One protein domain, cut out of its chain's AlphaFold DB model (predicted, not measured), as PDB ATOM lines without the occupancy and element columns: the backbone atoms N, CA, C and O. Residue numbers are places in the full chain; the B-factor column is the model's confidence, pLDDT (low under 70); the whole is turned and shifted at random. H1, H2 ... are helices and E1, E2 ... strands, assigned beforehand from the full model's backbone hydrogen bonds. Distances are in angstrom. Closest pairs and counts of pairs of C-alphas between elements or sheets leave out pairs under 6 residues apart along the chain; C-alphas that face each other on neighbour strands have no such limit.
ATOM      1  N   GLY A  19     149.300 133.576 275.266       86.94
ATOM      2  CA  GLY A  19     147.930 134.006 275.009       86.94
ATOM      3  C   GLY A  19     147.679 135.507 274.936       86.94
ATOM      4  O   GLY A  19     148.572 136.329 274.748       86.94
ATOM      5  N   LEU A  20     146.405 135.852 275.084       93.75
ATOM      6  CA  LEU A  20     145.873 137.211 275.125       93.75
ATOM      7  C   LEU A  20     144.792 137.317 276.199       93.75
ATOM      8  O   LEU A  20     144.192 136.316 276.590       93.75
ATOM      9  N   LYS A  21     144.513 138.527 276.683       94.62
ATOM     10  CA  LYS A  21     143.357 138.781 277.553       94.62
ATOM     11  C   LYS A  21     142.265 139.512 276.797       94.62
ATOM     12  O   LYS A  21     142.539 140.273 275.878       94.62
ATOM     13  N   THR A  22     141.019 139.326 277.211       94.88
ATOM     14  CA  THR A  22     139.883 140.012 276.595       94.88
ATOM     15  C   THR A  22     138.712 140.223 277.556       94.88
ATOM     16  O   THR A  22     138.518 139.448 278.490       94.88
ATOM     17  N   ASN A  23     137.923 141.277 277.332       93.88
ATOM     18  CA  ASN A  23     136.636 141.525 277.996       93.88
ATOM     19  C   ASN A  23     135.445 141.280 277.049       93.88
ATOM     20  O   ASN A  23     134.334 141.729 277.310       93.88
ATOM     21  N   CYS A  24     135.660 140.594 275.924       91.19
ATOM     22  CA  CYS A  24     134.648 140.412 274.885       91.19
ATOM     23  C   CYS A  24     133.634 139.302 275.211       91.19
ATOM     24  O   CYS A  24     133.296 138.492 274.346       91.19
ATOM     25  N   ASP A  25     133.130 139.260 276.448       83.38
ATOM     26  CA  ASP A  25     131.972 138.428 276.776       83.38
ATOM     27  C   ASP A  25     130.763 138.918 275.966       83.38
ATOM     28  O   ASP A  25     130.535 140.120 275.801       83.38
ATOM     29  N   LYS A  26     129.965 137.975 275.454       70.50
ATOM     30  CA  LYS A  26     128.754 138.270 274.676       70.50
ATOM     31  C   LYS A  26     127.742 139.106 275.464       70.50
ATOM     32  O   LYS A  26     126.932 139.788 274.842       70.50
ATOM     33  N   ASN A  27     127.792 139.058 276.794       75.94
ATOM     34  CA  ASN A  27     126.884 139.775 277.685       75.94
ATOM     35  C   ASN A  27     127.457 141.095 278.224       75.94
ATOM     36  O   ASN A  27     126.733 141.822 278.905       75.94
ATOM     37  N   ASP A  28     128.729 141.416 277.963       77.19
ATOM     38  CA  ASP A  28     129.324 142.664 278.447       77.19
ATOM     39  C   ASP A  28     128.860 143.847 277.583       77.19
ATOM     40  O   ASP A  28     128.847 143.775 276.356       77.19
ATOM     41  N   ILE A  29     128.483 144.955 278.212       79.81
ATOM     42  CA  ILE A  29     128.090 146.199 277.531       79.81
ATOM     43  C   ILE A  29     129.290 147.089 277.190       79.81
ATOM     44  O   ILE A  29     129.158 148.025 276.404       79.81
ATOM     45  N   GLN A  30     130.456 146.820 277.782       83.19
ATOM     46  CA  GLN A  30     131.686 147.558 277.505       83.19
ATOM     47  C   GLN A  30     132.169 147.304 276.082       83.19
ATOM     48  O   GLN A  30     131.866 146.266 275.500       83.19
ATOM     49  N   THR A  31     132.964 148.217 275.522       88.38
ATOM     50  CA  THR A  31     133.648 147.992 274.241       88.38
ATOM     51  C   THR A  31     134.533 146.746 274.326       88.38
ATOM     52  O   THR A  31     135.246 146.556 275.311       88.38
ATOM     53  N   CYS A  32     134.467 145.890 273.300       94.31
ATOM     54  CA  CYS A  32     135.290 144.684 273.226       94.31
ATOM     55  C   CYS A  32     136.738 145.087 272.965       94.31
ATOM     56  O   CYS A  32     137.018 145.759 271.974       94.31
ATOM     57  N   THR A  33     137.640 144.654 273.836       96.31
ATOM     58  CA  THR A  33     139.072 144.891 273.726       96.31
ATOM     59  C   THR A  33     139.821 143.573 273.863       96.31
ATOM     60  O   THR A  33     139.509 142.722 274.703       96.31
ATOM     61  N   ILE A  34     140.816 143.407 273.001       97.19
ATOM     62  CA  ILE A  34     141.808 142.343 273.048       97.19
ATOM     63  C   ILE A  34     143.124 142.971 273.501       97.19
ATOM     64  O   ILE A  34     143.633 143.885 272.855       97.19
ATOM     65  N   TRP A  35     143.671 142.474 274.606       97.56
ATOM     66  CA  TRP A  35     144.972 142.868 275.132       97.56
ATOM     67  C   TRP A  35     146.007 141.796 274.837       97.56
ATOM     68  O   TRP A  35     145.798 140.618 275.127       97.56
ATOM     69  N   MET A  36     147.141 142.221 274.302       96.38
ATOM     70  CA  MET A  36     148.236 141.352 273.877       96.38
ATOM     71  C   MET A  36     149.569 142.010 274.225       96.38
ATOM     72  O   MET A  36     149.631 143.216 274.446       96.38
ATOM     73  N   THR A  37     150.638 141.225 274.310       95.19
ATOM     74  CA  THR A  37     151.993 141.731 274.570       95.19
ATOM     75  C   THR A  37     152.933 141.296 273.440       95.19
ATOM     76  O   THR A  37     152.690 140.237 272.855       95.19
ATOM     77  N   PRO A  38     153.987 142.069 273.107       94.12
ATOM     78  CA  PRO A  38     154.850 141.772 271.961       94.12
ATOM     79  C   PRO A  38     155.539 140.404 272.004       94.12
ATOM     80  O   PRO A  38     155.832 139.817 270.967       94.12
ATOM     81  N   ASN A  39     155.752 139.866 273.207       90.00
ATOM     82  CA  ASN A  39     156.447 138.596 273.417       90.00
ATOM     83  C   ASN A  39     155.539 137.360 273.266       90.00
ATOM     84  O   ASN A  39     155.979 136.243 273.535       90.00
ATOM     85  N   GLU A  40     154.274 137.552 272.884       90.25
ATOM     86  CA  GLU A  40     153.271 136.491 272.799       90.25
ATOM     87  C   GLU A  40     152.952 136.078 271.362       90.25
ATOM     88  O   GLU A  40     152.947 136.891 270.438       90.25
ATOM     89  N   THR A  41     152.598 134.801 271.181       90.81
ATOM     90  CA  THR A  41     152.396 134.199 269.845       90.81
ATOM     91  C   THR A  41     151.296 134.902 269.047       90.81
ATOM     92  O   THR A  41     151.442 135.121 267.844       90.81
ATOM     93  N   TYR A  42     150.198 135.299 269.702       93.62
ATOM     94  CA  TYR A  42     149.121 136.029 269.031       93.62
ATOM     95  C   TYR A  42     149.574 137.387 268.490       93.62
ATOM     96  O   TYR A  42     149.071 137.813 267.453       93.62
ATOM     97  N   TYR A  43     150.538 138.042 269.140       95.06
ATOM     98  CA  TYR A  43     151.150 139.251 268.604       95.06
ATOM     99  C   TYR A  43     152.066 138.899 267.427       95.06
ATOM    100  O   TYR A  43     151.758 139.235 266.283       95.06
ATOM    101  N   SER A  44     153.142 138.153 267.685       92.88
ATOM    102  CA  SER A  44     154.254 137.997 266.741       92.88
ATOM    103  C   SER A  44     153.921 137.153 265.513       92.88
ATOM    104  O   SER A  44     154.456 137.374 264.435       92.88
ATOM    105  N   SER A  45     153.066 136.143 265.668       91.88
ATOM    106  CA  SER A  45     152.863 135.105 264.649       91.88
ATOM    107  C   SER A  45     151.467 135.113 264.039       91.88
ATOM    108  O   SER A  45     151.198 134.335 263.126       91.88
ATOM    109  N   VAL A  46     150.573 135.977 264.528       94.56
ATOM    110  CA  VAL A  46     149.198 136.074 264.029       94.56
ATOM    111  C   VAL A  46     148.862 137.512 263.670       94.56
ATOM    112  O   VAL A  46     148.532 137.775 262.516       94.56
ATOM    113  N   PHE A  47     148.969 138.445 264.614       96.88
ATOM    114  CA  PHE A  47     148.607 139.839 264.379       96.88
ATOM    115  C   PHE A  47     149.546 140.524 263.388       96.88
ATOM    116  O   PHE A  47     149.060 141.041 262.386       96.88
ATOM    117  N   LEU A  48     150.866 140.454 263.605       96.44
ATOM    118  CA  LEU A  48     151.831 141.108 262.714       96.44
ATOM    119  C   LEU A  48     151.740 140.606 261.262       96.44
ATOM    120  O   LEU A  48     151.834 141.382 260.323       96.44
ATOM    121  N   THR A  49     151.397 139.333 261.050       96.25
ATOM    122  CA  THR A  49     151.231 138.773 259.692       96.25
ATOM    123  C   THR A  49     150.052 139.347 258.898       96.25
ATOM    124  O   THR A  49     149.895 139.042 257.715       96.25
ATOM    125  N   LEU A  50     149.172 140.108 259.556       97.44
ATOM    126  CA  LEU A  50     147.957 140.675 258.977       97.44
ATOM    127  C   LEU A  50     148.032 142.188 258.761       97.44
ATOM    128  O   LEU A  50     147.130 142.735 258.120       97.44
ATOM    129  N   ILE A  51     149.038 142.860 259.318       97.06
ATOM    130  CA  ILE A  51     149.187 144.312 259.195       97.06
ATOM    131  C   ILE A  51     150.096 144.659 258.013       97.06
ATOM    132  O   ILE A  51     150.785 143.800 257.464       97.06
ATOM    133  N   ASP A  52     150.049 145.917 257.576       97.25
ATOM    134  CA  ASP A  52     150.948 146.387 256.524       97.25
ATOM    135  C   ASP A  52     152.409 146.334 257.019       97.25
ATOM    136  O   ASP A  52     152.672 146.791 258.137       97.25
ATOM    137  N   PRO A  53     153.369 145.834 256.215       96.94
ATOM    138  CA  PRO A  53     154.769 145.735 256.628       96.94
ATOM    139  C   PRO A  53     155.412 147.067 257.044       96.94
ATOM    140  O   PRO A  53     156.358 147.075 257.825       96.94
ATOM    141  N   MET A  54     154.936 148.207 256.527       97.69
ATOM    142  CA  MET A  54     155.417 149.524 256.953       97.69
ATOM    143  C   MET A  54     154.875 149.916 258.326       97.69
ATOM    144  O   MET A  54     155.592 150.566 259.086       97.69
ATOM    145  N   ILE A  55     153.652 149.499 258.670       97.31
ATOM    146  CA  ILE A  55     153.098 149.679 260.020       97.31
ATOM    147  C   ILE A  55     153.854 148.781 261.004       97.31
ATOM    148  O   ILE A  55     154.252 149.259 262.060       97.31
ATOM    149  N   GLU A  56     154.104 147.516 260.646       97.06
ATOM    150  CA  GLU A  56     154.929 146.595 261.447       97.06
ATOM    151  C   GLU A  56     156.307 147.199 261.737       97.06
ATOM    152  O   GLU A  56     156.694 147.335 262.894       97.06
ATOM    153  N   LEU A  57     156.995 147.672 260.695       96.69
ATOM    154  CA  LEU A  57     158.292 148.324 260.837       96.69
ATOM    155  C   LEU A  57     158.226 149.571 261.739       96.69
ATOM    156  O   LEU A  57     159.125 149.794 262.546       96.69
ATOM    157  N   ALA A  58     157.179 150.392 261.618       96.44
ATOM    158  CA  ALA A  58     156.990 151.559 262.482       96.44
ATOM    159  C   ALA A  58     156.772 151.162 263.952       96.44
ATOM    160  O   ALA A  58     157.301 151.822 264.848       96.44
ATOM    161  N   MET A  59     156.038 150.075 264.205       96.50
ATOM    162  CA  MET A  59     155.857 149.527 265.549       96.50
ATOM    163  C   MET A  59     157.178 149.002 266.128       96.50
ATOM    164  O   MET A  59     157.470 149.267 267.294       96.50
ATOM    165  N   ASP A  60     157.998 148.321 265.324       95.00
ATOM    166  CA  ASP A  60     159.322 147.849 265.743       95.00
ATOM    167  C   ASP A  60     160.242 149.020 266.108       95.00
ATOM    168  O   ASP A  60     160.832 149.027 267.189       95.00
ATOM    169  N   TYR A  61     160.287 150.071 265.280       94.62
ATOM    170  CA  TYR A  61     161.040 151.288 265.601       94.62
ATOM    171  C   TYR A  61     160.568 151.953 266.894       94.62
ATOM    172  O   TYR A  61     161.396 152.451 267.656       94.62
ATOM    173  N   ALA A  62     159.258 151.963 267.159       94.94
ATOM    174  CA  ALA A  62     158.730 152.503 268.404       94.94
ATOM    175  C   ALA A  62     159.245 151.710 269.615       94.94
ATOM    176  O   ALA A  62     159.666 152.317 270.596       94.94
ATOM    177  N   PHE A  63     159.279 150.374 269.542       94.12
ATOM    178  CA  PHE A  63     159.800 149.535 270.627       94.12
ATOM    179  C   PHE A  63     161.327 149.573 270.780       94.12
ATOM    180  O   PHE A  63     161.818 149.436 271.900       94.12
ATOM    181  N   GLU A  64     162.080 149.746 269.692       91.94
ATOM    182  CA  GLU A  64     163.547 149.874 269.718       91.94
ATOM    183  C   GLU A  64     164.028 151.279 270.111       91.94
ATOM    184  O   GLU A  64     165.179 151.462 270.531       91.94
ATOM    185  N   GLY A  65     163.156 152.278 269.968       83.94
ATOM    186  CA  GLY A  65     163.421 153.660 270.328       83.94
ATOM    187  C   GLY A  65     163.835 153.805 271.794       83.94
ATOM    188  O   GLY A  65     163.289 153.173 272.691       83.94
ATOM    189  N   ASN A  66     164.813 154.677 272.045       69.88
ATOM    190  CA  ASN A  66     165.297 154.995 273.394       69.88
ATOM    191  C   ASN A  66     164.970 156.442 273.785       69.88
ATOM    192  O   ASN A  66     165.730 157.073 274.522       69.88
ATOM    193  N   GLU A  67     163.874 156.996 273.258       85.81
ATOM    194  CA  GLU A  67     163.422 158.323 273.666       85.81
ATOM    195  C   GLU A  67     162.902 158.259 275.113       85.81
ATOM    196  O   GLU A  67     161.921 157.569 275.380       85.81
ATOM    197  N   PRO A  68     163.560 158.936 276.074       80.06
ATOM    198  CA  PRO A  68     163.343 158.699 277.503       80.06
ATOM    199  C   PRO A  68     161.943 159.085 278.001       80.06
ATOM    200  O   PRO A  68     161.509 158.575 279.032       80.06
ATOM    201  N   ASP A  69     161.245 159.955 277.270       87.69
ATOM    202  CA  ASP A  69     159.928 160.484 277.635       87.69
ATOM    203  C   ASP A  69     158.793 159.942 276.746       87.69
ATOM    204  O   ASP A  69     157.647 160.377 276.869       87.69
ATOM    205  N   VAL A  70     159.091 158.988 275.856       90.81
ATOM    206  CA  VAL A  70     158.099 158.354 274.980       90.81
ATOM    207  C   VAL A  70     157.817 156.948 275.487       90.81
ATOM    208  O   VAL A  70     158.712 156.109 275.569       90.81
ATOM    209  N   ASP A  71     156.558 156.677 275.835       93.81
ATOM    210  CA  ASP A  71     156.125 155.314 276.133       93.81
ATOM    211  C   ASP A  71     155.886 154.569 274.811       93.81
ATOM    212  O   ASP A  71     154.909 154.877 274.115       93.81
ATOM    213  N   PRO A  72     156.718 153.569 274.466       95.44
ATOM    214  CA  PRO A  72     156.599 152.865 273.196       95.44
ATOM    215  C   PRO A  72     155.251 152.148 273.050       95.44
ATOM    216  O   PRO A  72     154.734 152.022 271.942       95.44
ATOM    217  N   PHE A  73     154.624 151.726 274.156       96.44
ATOM    218  CA  PHE A  73     153.307 151.092 274.104       96.44
ATOM    219  C   PHE A  73     152.213 152.092 273.727       96.44
ATOM    220  O   PHE A  73     151.277 151.716 273.024       96.44
ATOM    221  N   ASN A  74     152.321 153.353 274.153       96.62
ATOM    222  CA  ASN A  74     151.369 154.385 273.746       96.62
ATOM    223  C   ASN A  74     151.507 154.677 272.253       96.62
ATOM    224  O   ASN A  74     150.509 154.605 271.544       96.62
ATOM    225  N   THR A  75     152.732 154.879 271.760       96.38
ATOM    226  CA  THR A  75     152.997 155.100 270.330       96.38
ATOM    227  C   THR A  75     152.470 153.954 269.468       96.38
ATOM    228  O   THR A  75     151.792 154.177 268.469       96.38
ATOM    229  N   VAL A  76     152.715 152.706 269.868       97.69
ATOM    230  CA  VAL A  76     152.217 151.535 269.136       97.69
ATOM    231  C   VAL A  76     150.691 151.450 269.167       97.69
ATOM    232  O   VAL A  76     150.074 151.116 268.158       97.69
ATOM    233  N   ASN A  77     150.056 151.765 270.295       98.38
ATOM    234  CA  ASN A  77     148.596 151.780 270.379       98.38
ATOM    235  C   ASN A  77     147.969 152.896 269.532       98.38
ATOM    236  O   ASN A  77     146.910 152.671 268.950       98.38
ATOM    237  N   GLU A  78     148.618 154.055 269.420       97.94
ATOM    238  CA  GLU A  78     148.212 155.126 268.502       97.94
ATOM    239  C   GLU A  78     148.308 154.661 267.043       97.94
ATOM    240  O   GLU A  78     147.315 154.736 266.322       97.94
ATOM    241  N   LEU A  79     149.427 154.040 266.642       97.88
ATOM    242  CA  LEU A  79     149.578 153.446 265.304       97.88
ATOM    243  C   LEU A  79     148.472 152.425 264.992       97.88
ATOM    244  O   LEU A  79     147.918 152.415 263.894       97.88
ATOM    245  N   ILE A  80     148.107 151.574 265.956       97.88
ATOM    246  CA  ILE A  80     147.014 150.605 265.783       97.88
ATOM    247  C   ILE A  80     145.667 151.307 265.578       97.88
ATOM    248  O   ILE A  80     144.853 150.844 264.779       97.88
ATOM    249  N   ILE A  81     145.398 152.384 266.315       97.31
ATOM    250  CA  ILE A  81     144.131 153.119 266.221       97.31
ATOM    251  C   ILE A  81     144.017 153.843 264.877       97.31
ATOM    252  O   ILE A  81     142.943 153.802 264.269       97.31
ATOM    253  N   ASP A  82     145.105 154.465 264.430       97.56
ATOM    254  CA  ASP A  82     145.106 155.363 263.278       97.56
ATOM    255  C   ASP A  82     145.261 154.613 261.948       97.56
ATOM    256  O   ASP A  82     144.565 154.922 260.977       97.56
ATOM    257  N   GLU A  83     146.111 153.583 261.908       97.69
ATOM    258  CA  GLU A  83     146.526 152.947 260.651       97.69
ATOM    259  C   GLU A  83     145.869 151.577 260.415       97.69
ATOM    260  O   GLU A  83     145.693 151.139 259.271       97.69
ATOM    261  N   ILE A  84     145.456 150.869 261.474       97.06
ATOM    262  CA  ILE A  84     144.892 149.520 261.329       97.06
ATOM    263  C   ILE A  84     143.374 149.575 261.185       97.06
ATOM    264  O   ILE A  84     142.604 149.803 262.121       97.06
ATOM    265  N   ASN A  85     142.918 149.266 259.974       96.06
ATOM    266  CA  ASN A  85     141.499 149.248 259.659       96.06
ATOM    267  C   ASN A  85     140.731 148.122 260.390       96.06
ATOM    268  O   ASN A  85     141.263 147.077 260.778       96.06
ATOM    269  N   LYS A  86     139.411 148.309 260.525       94.81
ATOM    270  CA  LYS A  86     138.535 147.369 261.245       94.81
ATOM    271  C   LYS A  86     138.445 145.981 260.600       94.81
ATOM    272  O   LYS A  86     138.218 145.016 261.326       94.81
ATOM    273  N   THR A  87     138.653 145.858 259.287       96.25
ATOM    274  CA  THR A  87     138.676 144.560 258.590       96.25
ATOM    275  C   THR A  87     139.895 143.737 258.997       96.25
ATOM    276  O   THR A  87     139.762 142.540 259.240       96.25
ATOM    277  N   THR A  88     141.064 144.362 259.152       97.62
ATOM    278  CA  THR A  88     142.262 143.699 259.686       97.62
ATOM    279  C   THR A  88     142.032 143.225 261.120       97.62
ATOM    280  O   THR A  88     142.328 142.071 261.430       97.62
ATOM    281  N   ILE A  89     141.415 144.055 261.972       97.31
ATOM    282  CA  ILE A  89     141.064 143.666 263.350       97.31
ATOM    283  C   ILE A  89     140.087 142.481 263.370       97.31
ATOM    284  O   ILE A  89     140.272 141.542 264.140       97.31
ATOM    285  N   GLU A  90     139.058 142.491 262.522       96.75
ATOM    286  CA  GLU A  90     138.117 141.373 262.405       96.75
ATOM    287  C   GLU A  90     138.807 140.087 261.928       96.75
ATOM    288  O   GLU A  90     138.577 139.012 262.488       96.75
ATOM    289  N   ASN A  91     139.683 140.185 260.926       97.25
ATOM    290  CA  ASN A  91     140.452 139.050 260.420       97.25
ATOM    291  C   ASN A  91     141.382 138.468 261.488       97.25
ATOM    292  O   ASN A  91     141.482 137.246 261.602       97.25
ATOM    293  N   PHE A  92     142.019 139.323 262.290       96.94
ATOM    294  CA  PHE A  92     142.808 138.899 263.441       96.94
ATOM    295  C   PHE A  92     141.936 138.188 264.479       96.94
ATOM    296  O   PHE A  92     142.217 137.048 264.840       96.94
ATOM    297  N   ALA A  93     140.832 138.809 264.892       95.38
ATOM    298  CA  ALA A  93     139.921 138.249 265.882       95.38
ATOM    299  C   ALA A  93     139.381 136.863 265.488       95.38
ATOM    300  O   ALA A  93     139.236 135.987 266.335       95.38
ATOM    301  N   ARG A  94     139.121 136.636 264.195       94.56
ATOM    302  CA  ARG A  94     138.676 135.337 263.660       94.56
ATOM    303  C   ARG A  94     139.753 134.246 263.677       94.56
ATOM    304  O   ARG A  94     139.405 133.079 263.524       94.56
ATOM    305  N   LYS A  95     141.035 134.597 263.832       94.62
ATOM    306  CA  LYS A  95     142.137 133.633 264.000       94.62
ATOM    307  C   LYS A  95     142.360 133.219 265.457       94.62
ATOM    308  O   LYS A  95     143.152 132.313 265.698       94.62
ATOM    309  N   ILE A  96     141.695 133.865 266.414       92.94
ATOM    310  CA  ILE A  96     141.786 133.505 267.830       92.94
ATOM    311  C   ILE A  96     140.868 132.307 268.086       92.94
ATOM    312  O   ILE A  96     139.668 132.351 267.805       92.94
ATOM    313  N   GLU A  97     141.427 131.226 268.623       87.94
ATOM    314  CA  GLU A  97     140.647 130.039 268.956       87.94
ATOM    315  C   GLU A  97     139.663 130.343 270.089       87.94
ATOM    316  O   GLU A  97     139.956 131.094 271.017       87.94
ATOM    317  N   ASN A  98     138.467 129.756 270.019       86.81
ATOM    318  CA  ASN A  98     137.406 129.942 271.017       86.81
ATOM    319  C   ASN A  98     136.971 131.408 271.236       86.81
ATOM    320  O   ASN A  98     136.321 131.718 272.236       86.81
ATOM    321  N   PHE A  99     137.259 132.300 270.287       90.19
ATOM    322  CA  PHE A  99     136.832 133.695 270.315       90.19
ATOM    323  C   PHE A  99     135.694 133.941 269.319       90.19
ATOM    324  O   PHE A  99     135.736 133.504 268.171       90.19
ATOM    325  N   THR A 100     134.651 134.660 269.742       89.94
ATOM    326  CA  THR A 100     133.605 135.146 268.829       89.94
ATOM    327  C   THR A 100     133.799 136.639 268.612       89.94
ATOM    328  O   THR A 100     133.667 137.417 269.553       89.94
ATOM    329  N   TYR A 101     134.070 137.040 267.370       90.94
ATOM    330  CA  TYR A 101     134.197 138.451 267.014       90.94
ATOM    331  C   TYR A 101     132.930 139.258 267.333       90.94
ATOM    332  O   TYR A 101     131.810 138.797 267.097       90.94
ATOM    333  N   ARG A 102     133.122 140.494 267.809       90.31
ATOM    334  CA  ARG A 102     132.054 141.465 268.062       90.31
ATOM    335  C   ARG A 102     132.451 142.845 267.554       90.31
ATOM    336  O   ARG A 102     133.485 143.379 267.942       90.31
ATOM    337  N   TYR A 103     131.600 143.458 266.741       89.00
ATOM    338  CA  TYR A 103     131.830 144.819 266.268       89.00
ATOM    339  C   TYR A 103     131.304 145.865 267.277       89.00
ATOM    340  O   TYR A 103     130.139 145.763 267.670       89.00
ATOM    341  N   PRO A 104     132.094 146.890 267.654       90.19
ATOM    342  CA  PRO A 104     133.521 147.053 267.374       90.19
ATOM    343  C   PRO A 104     134.402 146.253 268.354       90.19
ATOM    344  O   PRO A 104     134.060 146.083 269.526       90.19
ATOM    345  N   THR A 105     135.563 145.811 267.866       94.50
ATOM    346  CA  THR A 105     136.663 145.266 268.679       94.50
ATOM    347  C   THR A 105     137.855 146.218 268.590       94.50
ATOM    348  O   THR A 105     138.168 146.713 267.503       94.50
ATOM    349  N   ASN A 106     138.515 146.453 269.717       96.94
ATOM    350  CA  ASN A 106     139.780 147.168 269.814       96.94
ATOM    351  C   ASN A 106     140.915 146.188 270.121       96.94
ATOM    352  O   ASN A 106     140.703 145.155 270.758       96.94
ATOM    353  N   ILE A 107     142.119 146.540 269.689       97.56
ATOM    354  CA  ILE A 107     143.356 145.853 270.056       97.56
ATOM    355  C   ILE A 107     144.185 146.838 270.871       97.56
ATOM    356  O   ILE A 107     144.245 148.020 270.538       97.56
ATOM    357  N   THR A 108     144.792 146.360 271.950       98.06
ATOM    358  CA  THR A 108     145.687 147.160 272.785       98.06
ATOM    359  C   THR A 108     146.911 146.334 273.147       98.06
ATOM    360  O   THR A 108     146.802 145.249 273.722       98.06
ATOM    361  N   ILE A 109     148.086 146.859 272.822       97.81
ATOM    362  CA  ILE A 109     149.364 146.283 273.212       97.81
ATOM    363  C   ILE A 109     149.707 146.772 274.608       97.81
ATOM    364  O   ILE A 109     149.667 147.969 274.893       97.81
ATOM    365  N   VAL A 110     150.035 145.836 275.489       96.56
ATOM    366  CA  VAL A 110     150.380 146.110 276.880       96.56
ATOM    367  C   VAL A 110     151.714 145.472 277.231       96.56
ATOM    368  O   VAL A 110     152.097 144.425 276.701       96.56
ATOM    369  N   LYS A 111     152.415 146.092 278.179       94.06
ATOM    370  CA  LYS A 111     153.693 145.583 278.678       94.06
ATOM    371  C   LYS A 111     153.552 144.246 279.394       94.06
ATOM    372  O   LYS A 111     154.390 143.370 279.224       94.06
ATOM    373  N   ASP A 112     152.501 144.107 280.195       91.88
ATOM    374  CA  ASP A 112     152.248 142.910 280.987       91.88
ATOM    375  C   ASP A 112     150.741 142.651 281.102       91.88
ATOM    376  O   ASP A 112     149.975 143.499 281.569       91.88
ATOM    377  N   LEU A 113     150.323 141.454 280.690       92.44
ATOM    378  CA  LEU A 113     148.941 140.999 280.793       92.44
ATOM    379  C   LEU A 113     148.513 140.755 282.245       92.44
ATOM    380  O   LEU A 113     147.312 140.744 282.521       92.44
ATOM    381  N   SER A 114     149.435 140.560 283.190       90.75
ATOM    382  CA  SER A 114     149.114 140.323 284.604       90.75
ATOM    383  C   SER A 114     148.298 141.471 285.219       90.75
ATOM    384  O   SER A 114     147.373 141.212 285.988       90.75
ATOM    385  N   ASN A 115     148.539 142.707 284.769       90.56
ATOM    386  CA  ASN A 115     147.870 143.927 285.233       90.56
ATOM    387  C   ASN A 115     146.496 144.173 284.588       90.56
ATOM    388  O   ASN A 115     145.814 145.135 284.935       90.56
ATOM    389  N   ILE A 116     146.082 143.325 283.643       93.25
ATOM    390  CA  ILE A 116     144.814 143.470 282.927       93.25
ATOM    391  C   ILE A 116     143.739 142.583 283.553       93.25
ATOM    392  O   ILE A 116     143.903 141.365 283.678       93.25
ATOM    393  N   THR A 117     142.593 143.176 283.881       91.31
ATOM    394  CA  THR A 117     141.390 142.439 284.281       91.31
ATOM    395  C   THR A 117     140.640 141.990 283.031       91.31
ATOM    396  O   THR A 117     140.018 142.797 282.348       91.31
ATOM    397  N   GLY A 118     140.711 140.699 282.716       89.31
ATOM    398  CA  GLY A 118     140.053 140.107 281.555       89.31
ATOM    399  C   GLY A 118     140.183 138.587 281.544       89.31
ATOM    400  O   GLY A 118     140.946 138.008 282.322       89.31
ATOM    401  N   VAL A 119     139.437 137.944 280.651       91.38
ATOM    402  CA  VAL A 119     139.497 136.502 280.410       91.38
ATOM    403  C   VAL A 119     140.746 136.195 279.593       91.38
ATOM    404  O   VAL A 119     140.961 136.798 278.546       91.38
ATOM    405  N   LEU A 120     141.571 135.270 280.078       91.50
ATOM    406  CA  LEU A 120     142.741 134.778 279.354       91.50
ATOM    407  C   LEU A 120     142.308 133.747 278.302       91.50
ATOM    408  O   LEU A 120     141.653 132.764 278.643       91.50
ATOM    409  N   ILE A 121     142.726 133.956 277.056       89.31
ATOM    410  CA  ILE A 121     142.620 133.002 275.950       89.31
ATOM    411  C   ILE A 121     144.034 132.548 275.601       89.31
ATOM    412  O   ILE A 121     144.930 133.386 275.492       89.31
ATOM    413  N   LYS A 122     144.221 131.236 275.473       85.56
ATOM    414  CA  LYS A 122     145.497 130.592 275.155       85.56
ATOM    415  C   LYS A 122     145.441 129.963 273.777       85.56
ATOM    416  O   LYS A 122     144.367 129.394 273.483       85.56
TER     417      LYS A 122
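What this domain is: This is residues 19 to 122 of the 122 residues of an uncharacterized protein of Strongyloides papillosus (UniProt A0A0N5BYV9). A small, strongly turned sheet of four short strands has H1 over one face, with H4 side by side with H1 and reaching the edge strand E3; a helical hairpin extends the body beyond that edge, its H3 packing on E3 and its H2 packing on H3 away from the sheet. The helical hairpin H2 and H3 and the loop between E1 and E2 make the two ends of the longest axis. The 104 printed residues hold E1, E2, H1, H2, H3, H4, E3 and E4 in that order, with a mixed sheet E3 E2 E1 E4; the class is mixed, helices and strands. The whole is compact, with a radius of gyration of the C-alphas of 13.3 A and spans of 41 by 28 by 23 A.

Where its parts are: Find C-alpha 20 at (145.873, 137.211, 275.125), where E1 begins; it runs to residue 22. E2 is residues 32 to 36, 13.4 A. Next come H1, residues 41 to 50, 13.4 A, and H2, residues 53 to 64, 16.3 A. H3, residues 72 to 83, 16.1 A, starts at C-alpha 72 at (156.599, 152.865, 273.196). H4 is residues 86 to 93, 10.3 A, and E3 residues 105 to 109, 13.5 A. E4, residues 119 to 121, ends at C-alpha 121 at (142.620, 133.002, 275.950).

How they stand to each other: Start at the sheet, where E3 and E2 are parallel, with N 34 and O 106 2.8 A apart. With H1 to H4 between them they form a strand-helix-strand unit, two parallel neighbour strands joined through helices. The hairpin E1 and E2 is antiparallel, with N 35 and O 21 2.8 A apart; E4 is antiparallel to E1, with N 20 and O 121 2.9 A apart. H1 is on the sheet at a height of 10.8 A. H1 touches H4, closest at the C-alphas of Phe 47 and Phe 92, 5.9 A, opposite ways at a shallow tilt of 34 degrees, only just short of steep. H4 and H3 only graze the sheet; the closest C-alphas of H3 and E3 are Asn 77 and Thr 108, 6.0 A. H2 and H3, a helical hairpin, touch at a shallow tilt of 18 degrees, closest at the C-alphas of Ala 62 and Pro 72, 5.3 A. H2 is not on the sheet. In H2, H3 and H4 every O i to N i+4 pair is within hydrogen-bond range; in H1 2 of 6 are, beside 2 of 7 O i to N i+3 pairs.

The domain as a whole: The C-alphas farthest apart are those of Asn 27 and Asn 66, 41.5 A. The printed part has no cut, and H4 to E3 is the long link. Mean pLDDT of the printed part is 92.8; residue 66 is under 70.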